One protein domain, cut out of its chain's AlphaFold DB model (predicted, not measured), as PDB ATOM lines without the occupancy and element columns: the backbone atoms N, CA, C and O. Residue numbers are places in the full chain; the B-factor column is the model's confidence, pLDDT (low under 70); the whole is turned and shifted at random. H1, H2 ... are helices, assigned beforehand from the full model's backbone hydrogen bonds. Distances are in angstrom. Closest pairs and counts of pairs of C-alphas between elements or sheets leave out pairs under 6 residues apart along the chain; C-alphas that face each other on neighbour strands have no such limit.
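AT A GLANCE: This is residues 10 to 59 and 139 to 164 of the 332 residues of an uncharacterized protein of Actinobacteria bacterium (UniProt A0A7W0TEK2). Three long helices lie in a flat, loose zigzag: H3 is in the middle, with H4 along part of one side and H1 along part of the other. Each neighbour runs opposite ways to H3, short H2 sits at the turn between H1 and H3, and the far part of H4, residues 154 to 163, sticks out. The printed part has 76 residues with four named helices, H1 to H4 in chain order, and no named strand; the class is all helix. The whole is loose, with a radius of gyration of the C-alphas of 14.6 A and spans of 46 by 33 by 15 A.

IN THESE COORDINATES: The longest helix, H4, is residues 139 to 163, 35.6 A from first to last C-alpha, and ends at C-alpha 163 (53.067, 11.040, -21.127). H3 is residues 39 to 59, 30.2 A long, and begins at C-alpha 39 (47.307, 31.011, -20.507). H1 is residues 11 to 28, 25.4 A long, from C-alpha 11 (45.342, 55.495, -28.839). H2 is residues 31 to 36.

HOW THE PARTS SIT: H4 touches H3 with residues 139 to 146 alone, and H3 touches H4 with 47 to 54 alone; the closest C-alphas, of Glu 50 and Phe 142, are 6.3 A apart. Their tilt is shallow, 16 degrees, opposite ways. H3 touches H1 with residues 42 to 49 alone, closest at the C-alphas of Val 23 and Val 42, 6.3 A. They run opposite ways at a shallow tilt of 34 degrees, only just short of steep. H1 and H2 touch only at the corner, closest at the C-alphas of Trp 26 and Arg 34, 5.5 A. H2 and H3 meet only through their link. H4 is apart from H1 and H2. In H1, H2, H3 and H4 every O i to N i+4 pair is within hydrogen-bond range.

THE WHOLE: The C-alphas of Ser 10 and Thr 163, the two farthest apart, are 47.6 A apart. Residues 60 to 138 are not printed, and C-alphas 59 and 139 are 13.0 A apart across the cut. The links H1 to H2 and H2 to H3 are tight. Mean pLDDT of the printed part is 70.6; 27 residues are under 70, among them 29 to 37 and 139 to 143.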
ATOM      1  N   SER A  10      48.492  57.328 -32.010       73.31
ATOM      2  CA  SER A  10      47.079  56.969 -31.962       73.31
ATOM      3  C   SER A  10      46.806  56.103 -30.720       73.31
ATOM      4  O   SER A  10      47.619  55.220 -30.413       73.31
ATOM      5  N   PRO A  11      45.672  56.292 -30.020       70.75
ATOM      6  CA  PRO A  11      45.342  55.495 -28.839       70.75
ATOM      7  C   PRO A  11      45.365  53.985 -29.130       70.75
ATOM      8  O   PRO A  11      45.760  53.188 -28.286       70.75
ATOM      9  N   ALA A  12      45.043  53.584 -30.364       66.88
ATOM     10  CA  ALA A  12      45.103  52.194 -30.809       66.88
ATOM     11  C   ALA A  12      46.535  51.628 -30.876       66.88
ATOM     12  O   ALA A  12      46.752  50.454 -30.570       66.88
ATOM     13  N   THR A  13      47.522  52.443 -31.256       72.25
ATOM     14  CA  THR A  13      48.939  52.045 -31.281       72.25
ATOM     15  C   THR A  13      49.466  51.834 -29.864       72.25
ATOM     16  O   THR A  13      50.156  50.850 -29.612       72.25
ATOM     17  N   ILE A  14      49.076  52.705 -28.929       75.38
ATOM     18  CA  ILE A  14      49.444  52.593 -27.511       75.38
ATOM     19  C   ILE A  14      48.878  51.299 -26.917       75.38
ATOM     20  O   ILE A  14      49.614  50.540 -26.292       75.38
ATOM     21  N   VAL A  15      47.603  50.991 -27.184       73.31
ATOM     22  CA  VAL A  15      46.967  49.746 -26.719       73.31
ATOM     23  C   VAL A  15      47.661  48.505 -27.289       73.31
ATOM     24  O   VAL A  15      47.884  47.546 -26.557       73.31
ATOM     25  N   ARG A  16      48.062  48.503 -28.567       70.25
ATOM     26  CA  ARG A  16      48.788  47.363 -29.161       70.25
ATOM     27  C   ARG A  16      50.146  47.133 -28.513       70.25
ATOM     28  O   ARG A  16      50.462  45.999 -28.174       70.25
ATOM     29  N   VAL A  17      50.936  48.193 -28.344       76.62
ATOM     30  CA  VAL A  17      52.241  48.092 -27.679       76.62
ATOM     31  C   VAL A  17      52.053  47.616 -26.240       76.62
ATOM     32  O   VAL A  17      52.770  46.718 -25.814       76.62
ATOM     33  N   ALA A  18      51.040  48.120 -25.532       72.56
ATOM     34  CA  ALA A  18      50.710  47.662 -24.186       72.56
ATOM     35  C   ALA A  18      50.345  46.169 -24.143       72.56
ATOM     36  O   ALA A  18      50.830  45.465 -23.266       72.56
ATOM     37  N   LEU A  19      49.562  45.657 -25.100       74.38
ATOM     38  CA  LEU A  19      49.209  44.233 -25.175       74.38
ATOM     39  C   LEU A  19      50.411  43.344 -25.523       74.38
ATOM     40  O   LEU A  19      50.560  42.273 -24.945       74.38
ATOM     41  N   VAL A  20      51.291  43.780 -26.428       75.94
ATOM     42  CA  VAL A  20      52.528  43.047 -26.755       75.94
ATOM     43  C   VAL A  20      53.466  43.011 -25.551       75.94
ATOM     44  O   VAL A  20      53.956  41.947 -25.182       75.94
ATOM     45  N   VAL A  21      53.681  44.159 -24.905       79.94
ATOM     46  CA  VAL A  21      54.476  44.249 -23.677       79.94
ATOM     47  C   VAL A  21      53.842  43.414 -22.572       79.94
ATOM     48  O   VAL A  21      54.568  42.747 -21.852       79.94
ATOM     49  N   PHE A  22      52.513  43.373 -22.474       79.19
ATOM     50  CA  PHE A  22      51.799  42.527 -21.524       79.19
ATOM     51  C   PHE A  22      52.034  41.036 -21.789       79.19
ATOM     52  O   PHE A  22      52.351  40.313 -20.856       79.19
ATOM     53  N   VAL A  23      51.953  40.568 -23.040       75.81
ATOM     54  CA  VAL A  23      52.244  39.164 -23.386       75.81
ATOM     55  C   VAL A  23      53.704  38.819 -23.082       75.81
ATOM     56  O   VAL A  23      53.977  37.780 -22.490       75.81
ATOM     57  N   LEU A  24      54.650  39.695 -23.428       76.94
ATOM     58  CA  LEU A  24      56.069  39.487 -23.127       76.94
ATOM     59  C   LEU A  24      56.349  39.522 -21.619       76.94
ATOM     60  O   LEU A  24      57.086  38.680 -21.116       76.94
ATOM     61  N   ALA A  25      55.733  40.447 -20.886       72.62
ATOM     62  CA  ALA A  25      55.812  40.521 -19.433       72.62
ATOM     63  C   ALA A  25      55.106  39.337 -18.767       72.62
ATOM     64  O   ALA A  25      55.517  38.911 -17.702       72.62
ATOM     65  N   TRP A  26      54.086  38.755 -19.385       80.44
ATOM     66  CA  TRP A  26      53.492  37.521 -18.896       80.44
ATOM     67  C   TRP A  26      54.437  36.338 -19.131       80.44
ATOM     68  O   TRP A  26      54.682  35.570 -18.213       80.44
ATOM     69  N   ILE A  27      55.056  36.217 -20.308       73.56
ATOM     70  CA  ILE A  27      55.989  35.117 -20.615       73.56
ATOM     71  C   ILE A  27      57.254  35.183 -19.742       73.56
ATOM     72  O   ILE A  27      57.682  34.162 -19.201       73.56
ATOM     73  N   PHE A  28      57.854  36.368 -19.613       77.25
ATOM     74  CA  PHE A  28      59.165  36.564 -18.978       77.25
ATOM     75  C   PHE A  28      59.106  37.192 -17.584       77.25
ATOM     76  O   PHE A  28      60.140  37.324 -16.931       77.25
ATOM     77  N   GLY A  29      57.934  37.628 -17.136       62.97
ATOM     78  CA  GLY A  29      57.794  38.375 -15.896       62.97
ATOM     79  C   GLY A  29      57.513  37.519 -14.665       62.97
ATOM     80  O   GLY A  29      57.572  36.278 -14.688       62.97
ATOM     81  N   PRO A  30      57.262  38.213 -13.546       60.53
ATOM     82  CA  PRO A  30      57.246  37.611 -12.230       60.53
ATOM     83  C   PRO A  30      56.016  36.712 -12.056       60.53
ATOM     84  O   PRO A  30      55.045  36.771 -12.817       60.53
ATOM     85  N   TYR A  31      56.108  35.801 -11.094       49.31
ATOM     86  CA  TYR A  31      55.161  34.703 -10.919       49.31
ATOM     87  C   TYR A  31      53.716  35.183 -10.729       49.31
ATOM     88  O   TYR A  31      52.798  34.577 -11.281       49.31
ATOM     89  N   GLU A  32      53.524  36.323 -10.059       64.38
ATOM     90  CA  GLU A  32      52.207  36.894  -9.774       64.38
ATOM     91  C   GLU A  32      51.458  37.322 -11.050       64.38
ATOM     92  O   GLU A  32      50.228  37.305 -11.094       64.38
ATOM     93  N   LEU A  33      52.181  37.678 -12.120       59.75
ATOM     94  CA  LEU A  33      51.567  38.065 -13.395       59.75
ATOM     95  C   LEU A  33      51.088  36.842 -14.193       59.75
ATOM     96  O   LEU A  33      50.070  36.908 -14.883       59.75
ATOM     97  N   ARG A  34      51.820  35.722 -14.089       64.25
ATOM     98  CA  ARG A  34      51.497  34.458 -14.770       64.25
ATOM     99  C   ARG A  34      50.336  33.716 -14.130       64.25
ATOM    100  O   ARG A  34      49.597  33.037 -14.836       64.25
ATOM    101  N   SER A  35      50.165  33.867 -12.820       59.41
ATOM    102  CA  SER A  35      49.076  33.244 -12.071       59.41
ATOM    103  C   SER A  35      47.747  33.985 -12.215       59.41
ATOM    104  O   SER A  35      46.703  33.351 -12.330       59.41
ATOM    105  N   ALA A  36      47.771  35.319 -12.279       67.94
ATOM    106  CA  ALA A  36      46.557  36.129 -12.374       67.94
ATOM    107  C   ALA A  36      45.845  36.029 -13.734       67.94
ATOM    108  O   ALA A  36      44.648  36.312 -13.830       67.94
ATOM    109  N   VAL A  37      46.565  35.664 -14.800       66.88
ATOM    110  CA  VAL A  37      46.019  35.641 -16.162       66.88
ATOM    111  C   VAL A  37      46.181  34.249 -16.774       66.88
ATOM    112  O   VAL A  37      47.306  33.862 -17.091       66.88
ATOM    113  N   PRO A  38      45.077  33.502 -16.976       74.44
ATOM    114  CA  PRO A  38      45.101  32.187 -17.602       74.44
ATOM    115  C   PRO A  38      45.798  32.202 -18.959       74.44
ATOM    116  O   PRO A  38      45.588  33.108 -19.771       74.44
ATOM    117  N   VAL A  39      46.551  31.141 -19.252       75.69
ATOM    118  CA  VAL A  39      47.307  31.011 -20.507       75.69
ATOM    119  C   VAL A  39      46.413  31.178 -21.745       75.69
ATOM    120  O   VAL A  39      46.815  31.790 -22.734       75.69
ATOM    121  N   LEU A  40      45.155  30.729 -21.667       70.56
ATOM    122  CA  LEU A  40      44.169  30.885 -22.735       70.56
ATOM    123  C   LEU A  40      43.898  32.361 -23.063       70.56
ATOM    124  O   LEU A  40      43.769  32.711 -24.231       70.56
ATOM    125  N   ILE A  41      43.863  33.241 -22.058       72.62
ATOM    126  CA  ILE A  41      43.654  34.682 -22.258       72.62
ATOM    127  C   ILE A  41      44.841  35.293 -23.004       72.62
ATOM    128  O   ILE A  41      44.648  36.102 -23.909       72.62
ATOM    129  N   VAL A  42      46.064  34.863 -22.697       74.12
ATOM    130  CA  VAL A  42      47.278  35.314 -23.392       74.12
ATOM    131  C   VAL A  42      47.259  34.878 -24.856       74.12
ATOM    132  O   VAL A  42      47.535  35.688 -25.743       74.12
ATOM    133  N   PHE A  43      46.844  33.639 -25.129       74.94
ATOM    134  CA  PHE A  43      46.652  33.158 -26.496       74.94
ATOM    135  C   PHE A  43      45.541  33.908 -27.240       74.94
ATOM    136  O   PHE A  43      45.714  34.231 -28.414       74.94
ATOM    137  N   LEU A  44      44.433  34.249 -26.575       76.00
ATOM    138  CA  LEU A  44      43.359  35.051 -27.168       76.00
ATOM    139  C   LEU A  44      43.806  36.490 -27.463       76.00
ATOM    140  O   LEU A  44      43.445  37.038 -28.504       76.00
ATOM    141  N   ILE A  45      44.626  37.091 -26.597       76.38
ATOM    142  CA  ILE A  45      45.230  38.412 -26.828       76.38
ATOM    143  C   ILE A  45      46.185  38.358 -28.024       76.38
ATOM    144  O   ILE A  45      46.098  39.209 -28.911       76.38
ATOM    145  N   ALA A  46      47.056  37.349 -28.088       74.00
ATOM    146  CA  ALA A  46      47.963  37.148 -29.215       74.00
ATOM    147  C   ALA A  46      47.191  36.944 -30.533       74.00
ATOM    148  O   ALA A  46      47.469  37.613 -31.528       74.00
ATOM    149  N   LEU A  47      46.149  36.109 -30.520       78.06
ATOM    150  CA  LEU A  47      45.258  35.897 -31.662       78.06
ATOM    151  C   LEU A  47      44.542  37.191 -32.081       78.06
ATOM    152  O   LEU A  47      44.424  37.488 -33.271       78.06
ATOM    153  N   GLY A  48      44.086  37.987 -31.114       76.75
ATOM    154  CA  GLY A  48      43.465  39.286 -31.356       76.75
ATOM    155  C   GLY A  48      44.421  40.297 -31.996       76.75
ATOM    156  O   GLY A  48      44.011  41.055 -32.877       76.75
ATOM    157  N   LEU A  49      45.699  40.295 -31.602       78.62
ATOM    158  CA  LEU A  49      46.737  41.139 -32.204       78.62
ATOM    159  C   LEU A  49      46.994  40.761 -33.669       78.62
ATOM    160  O   LEU A  49      47.022  41.649 -34.527       78.62
ATOM    161  N   GLU A  50      47.081  39.465 -33.962       74.06
ATOM    162  CA  GLU A  50      47.222  38.929 -35.320       74.06
ATOM    163  C   GLU A  50      46.010  39.277 -36.205       74.06
ATOM    164  O   GLU A  50      46.156  39.786 -37.320       74.06
ATOM    165  N   LEU A  51      44.788  39.107 -35.686       75.50
ATOM    166  CA  LEU A  51      43.551  39.481 -36.387       75.50
ATOM    167  C   LEU A  51      43.488  40.985 -36.675       75.50
ATOM    168  O   LEU A  51      43.079  41.408 -37.757       75.50
ATOM    169  N   ASN A  52      43.916  41.814 -35.725       72.25
ATOM    170  CA  ASN A  52      43.942  43.264 -35.879       72.25
ATOM    171  C   ASN A  52      44.996  43.713 -36.913       72.25
ATOM    172  O   ASN A  52      44.774  44.680 -37.649       72.25
ATOM    173  N   PHE A  53      46.130  43.011 -37.011       71.38
ATOM    174  CA  PHE A  53      47.121  43.222 -38.069       71.38
ATOM    175  C   PHE A  53      46.547  42.874 -39.450       71.38
ATOM    176  O   PHE A  53      46.601  43.700 -40.363       71.38
ATOM    177  N   LEU A  54      45.899  41.711 -39.573       69.88
ATOM    178  CA  LEU A  54      45.252  41.260 -40.805       69.88
ATOM    179  C   LEU A  54      44.154  42.231 -41.275       69.88
ATOM    180  O   LEU A  54      44.142  42.650 -42.433       69.88
ATOM    181  N   ILE A  55      43.255  42.645 -40.378       71.12
ATOM    182  CA  ILE A  55      42.166  43.585 -40.693       71.12
ATOM    183  C   ILE A  55      42.720  44.970 -41.058       71.12
ATOM    184  O   ILE A  55      42.199  45.620 -41.966       71.12
ATOM    185  N   GLY A  56      43.782  45.425 -40.387       66.75
ATOM    186  CA  GLY A  56      44.468  46.676 -40.717       66.75
ATOM    187  C   GLY A  56      45.077  46.658 -42.121       66.75
ATOM    188  O   GLY A  56      44.890  47.608 -42.879       66.75
ATOM    189  N   ALA A  57      45.726  45.555 -42.500       62.03
ATOM    190  CA  ALA A  57      46.280  45.367 -43.840       62.03
ATOM    191  C   ALA A  57      45.187  45.303 -44.924       62.03
ATOM    192  O   ALA A  57      45.335  45.910 -45.983       62.03
ATOM    193  N   LEU A  58      44.056  44.644 -44.640       63.41
ATOM    194  CA  LEU A  58      42.899  44.578 -45.546       63.41
ATOM    195  C   LEU A  58      42.205  45.940 -45.728       63.41
ATOM    196  O   LEU A  58      41.710  46.241 -46.811       63.41
ATOM    197  N   ARG A  59      42.181  46.789 -44.690       64.50
ATOM    198  CA  ARG A  59      41.621  48.155 -44.759       64.50
ATOM    199  C   ARG A  59      42.591  49.181 -45.360       64.50
ATOM    200  O   ARG A  59      42.138  50.220 -45.834       64.50
ATOM    201  N   VAL A 139      48.102  37.704 -45.582       63.81
ATOM    202  CA  VAL A 139      47.330  36.480 -45.304       63.81
ATOM    203  C   VAL A 139      48.264  35.303 -45.010       63.81
ATOM    204  O   VAL A 139      48.035  34.562 -44.057       63.81
ATOM    205  N   ARG A 140      49.358  35.145 -45.768       65.75
ATOM    206  CA  ARG A 140      50.369  34.104 -45.516       65.75
ATOM    207  C   ARG A 140      51.050  34.262 -44.159       65.75
ATOM    208  O   ARG A 140      51.295  33.254 -43.505       65.75
ATOM    209  N   GLN A 141      51.362  35.488 -43.743       64.25
ATOM    210  CA  GLN A 141      52.004  35.753 -42.450       64.25
ATOM    211  C   GLN A 141      51.066  35.436 -41.279       64.25
ATOM    212  O   GLN A 141      51.466  34.703 -40.380       64.25
ATOM    213  N   PHE A 142      49.801  35.859 -41.355       65.06
ATOM    214  CA  PHE A 142      48.771  35.507 -40.372       65.06
ATOM    215  C   PHE A 142      48.558  33.989 -40.268       65.06
ATOM    216  O   PHE A 142      48.571  33.425 -39.176       65.06
ATOM    217  N   LEU A 143      48.427  33.298 -41.408       69.12
ATOM    218  CA  LEU A 143      48.278  31.837 -41.433       69.12
ATOM    219  C   LEU A 143      49.513  31.117 -40.881       69.12
ATOM    220  O   LEU A 143      49.377  30.065 -40.265       69.12
ATOM    221  N   SER A 144      50.704  31.689 -41.064       70.44
ATOM    222  CA  SER A 144      51.940  31.147 -40.492       70.44
ATOM    223  C   SER A 144      51.972  31.325 -38.971       70.44
ATOM    224  O   SER A 144      52.301  30.378 -38.266       70.44
ATOM    225  N   GLY A 145      51.565  32.490 -38.451       66.94
ATOM    226  CA  GLY A 145      51.454  32.747 -37.010       66.94
ATOM    227  C   GLY A 145      50.430  31.839 -36.324       66.94
ATOM    228  O   GLY A 145      50.752  31.164 -35.346       66.94
ATOM    229  N   VAL A 146      49.222  31.735 -36.888       71.75
ATOM    230  CA  VAL A 146      48.180  30.805 -36.414       71.75
ATOM    231  C   VAL A 146      48.645  29.354 -36.527       71.75
ATOM    232  O   VAL A 146      48.420  28.570 -35.608       71.75
ATOM    233  N   GLY A 147      49.332  28.997 -37.615       72.00
ATOM    234  CA  GLY A 147      49.903  27.668 -37.809       72.00
ATOM    235  C   GLY A 147      50.932  27.306 -36.738       72.00
ATOM    236  O   GLY A 147      50.882  26.203 -36.208       72.00
ATOM    237  N   ILE A 148      51.815  28.236 -36.362       73.12
ATOM    238  CA  ILE A 148      52.821  28.025 -35.310       73.12
ATOM    239  C   ILE A 148      52.160  27.903 -33.934       73.12
ATOM    240  O   ILE A 148      52.460  26.962 -33.205       73.12
ATOM    241  N   ILE A 149      51.239  28.805 -33.582       71.56
ATOM    242  CA  ILE A 149      50.519  28.751 -32.298       71.56
ATOM    243  C   ILE A 149      49.705  27.456 -32.196       71.56
ATOM    244  O   ILE A 149      49.773  26.759 -31.185       71.56
ATOM    245  N   GLY A 150      48.981  27.107 -33.261       73.19
ATOM    246  CA  GLY A 150      48.221  25.866 -33.349       73.19
ATOM    247  C   GLY A 150      49.114  24.631 -33.238       73.19
ATOM    248  O   GLY A 150      48.784  23.717 -32.489       73.19
ATOM    249  N   ALA A 151      50.268  24.617 -33.912       73.12
ATOM    250  CA  ALA A 151      51.234  23.522 -33.833       73.12
ATOM    251  C   ALA A 151      51.840  23.378 -32.430       73.12
ATOM    252  O   ALA A 151      51.942  22.261 -31.928       73.12
ATOM    253  N   LEU A 152      52.202  24.482 -31.770       72.19
ATOM    254  CA  LEU A 152      52.710  24.462 -30.397       72.19
ATOM    255  C   LEU A 152      51.646  23.957 -29.414       72.19
ATOM    256  O   LEU A 152      51.938  23.061 -28.624       72.19
ATOM    257  N   GLY A 153      50.410  24.455 -29.513       70.94
ATOM    258  CA  GLY A 153      49.291  23.984 -28.691       70.94
ATOM    259  C   GLY A 153      49.000  22.493 -28.894       70.94
ATOM    260  O   GLY A 153      48.878  21.754 -27.921       70.94
ATOM    261  N   LEU A 154      48.978  22.028 -30.150       73.19
ATOM    262  CA  LEU A 154      48.828  20.607 -30.484       73.19
ATOM    263  C   LEU A 154      49.974  19.757 -29.942       73.19
ATOM    264  O   LEU A 154      49.730  18.649 -29.480       73.19
ATOM    265  N   THR A 155      51.208  20.256 -29.992       69.69
ATOM    266  CA  THR A 155      52.380  19.518 -29.506       69.69
ATOM    267  C   THR A 155      52.321  19.352 -27.992       69.69
ATOM    268  O   THR A 155      52.508  18.241 -27.503       69.69
ATOM    269  N   VAL A 156      52.007  20.420 -27.252       68.56
ATOM    270  CA  VAL A 156      51.836  20.358 -25.792       68.56
ATOM    271  C   VAL A 156      50.707  19.396 -25.431       68.56
ATOM    272  O   VAL A 156      50.942  18.448 -24.687       68.56
ATOM    273  N   TRP A 157      49.527  19.561 -26.035       70.88
ATOM    274  CA  TRP A 157      48.384  18.678 -25.799       70.88
ATOM    275  C   TRP A 157      48.701  17.210 -26.116       70.88
ATOM    276  O   TRP A 157      48.356  16.311 -25.353       70.88
ATOM    277  N   PHE A 158      49.394  16.943 -27.224       70.62
ATOM    278  CA  PHE A 158      49.768  15.589 -27.626       70.62
ATOM    279  C   PHE A 158      50.791  14.947 -26.682       70.62
ATOM    280  O   PHE A 158      50.705  13.750 -26.416       70.62
ATOM    281  N   VAL A 159      51.759  15.715 -26.175       67.38
ATOM    282  CA  VAL A 159      52.739  15.218 -25.201       67.38
ATOM    283  C   VAL A 159      52.059  14.960 -23.858       67.38
ATOM    284  O   VAL A 159      52.212  13.873 -23.301       67.38
ATOM    285  N   GLU A 160      51.264  15.903 -23.360       60.47
ATOM    286  CA  GLU A 160      50.593  15.800 -22.060       60.47
ATOM    287  C   GLU A 160      49.593  14.634 -22.037       60.47
ATOM    288  O   GLU A 160      49.679  13.761 -21.172       60.47
ATOM    289  N   SER A 161      48.760  14.517 -23.077       61.28
ATOM    290  CA  SER A 161      47.785  13.423 -23.225       61.28
ATOM    291  C   SER A 161      48.407  12.030 -23.372       61.28
ATOM    292  O   SER A 161      47.699  11.031 -23.243       61.28
ATOM    293  N   ARG A 162      49.713  11.930 -23.650       63.69
ATOM    294  CA  ARG A 162      50.402  10.646 -23.861       63.69
ATOM    295  C   ARG A 162      51.478  10.302 -22.845       63.69
ATOM    296  O   ARG A 162      51.954   9.173 -22.875       63.69
ATOM    297  N   THR A 163      51.903  11.244 -22.008       70.69
ATOM    298  CA  THR A 163      53.067  11.040 -21.127       70.69
ATOM    299  C   THR A 163      52.836  11.416 -19.662       70.69
ATOM    300  O   THR A 163      53.747  11.224 -18.856       70.69
ATOM    301  N   GLY A 164      51.653  11.942 -19.317       82.06
ATOM    302  CA  GLY A 164      51.267  12.314 -17.951       82.06
ATOM    303  C   GLY A 164      50.197  11.408 -17.334       82.06
ATOM    304  O   GLY A 164      49.795  10.401 -17.917       82.06
TER     305      GLY A 164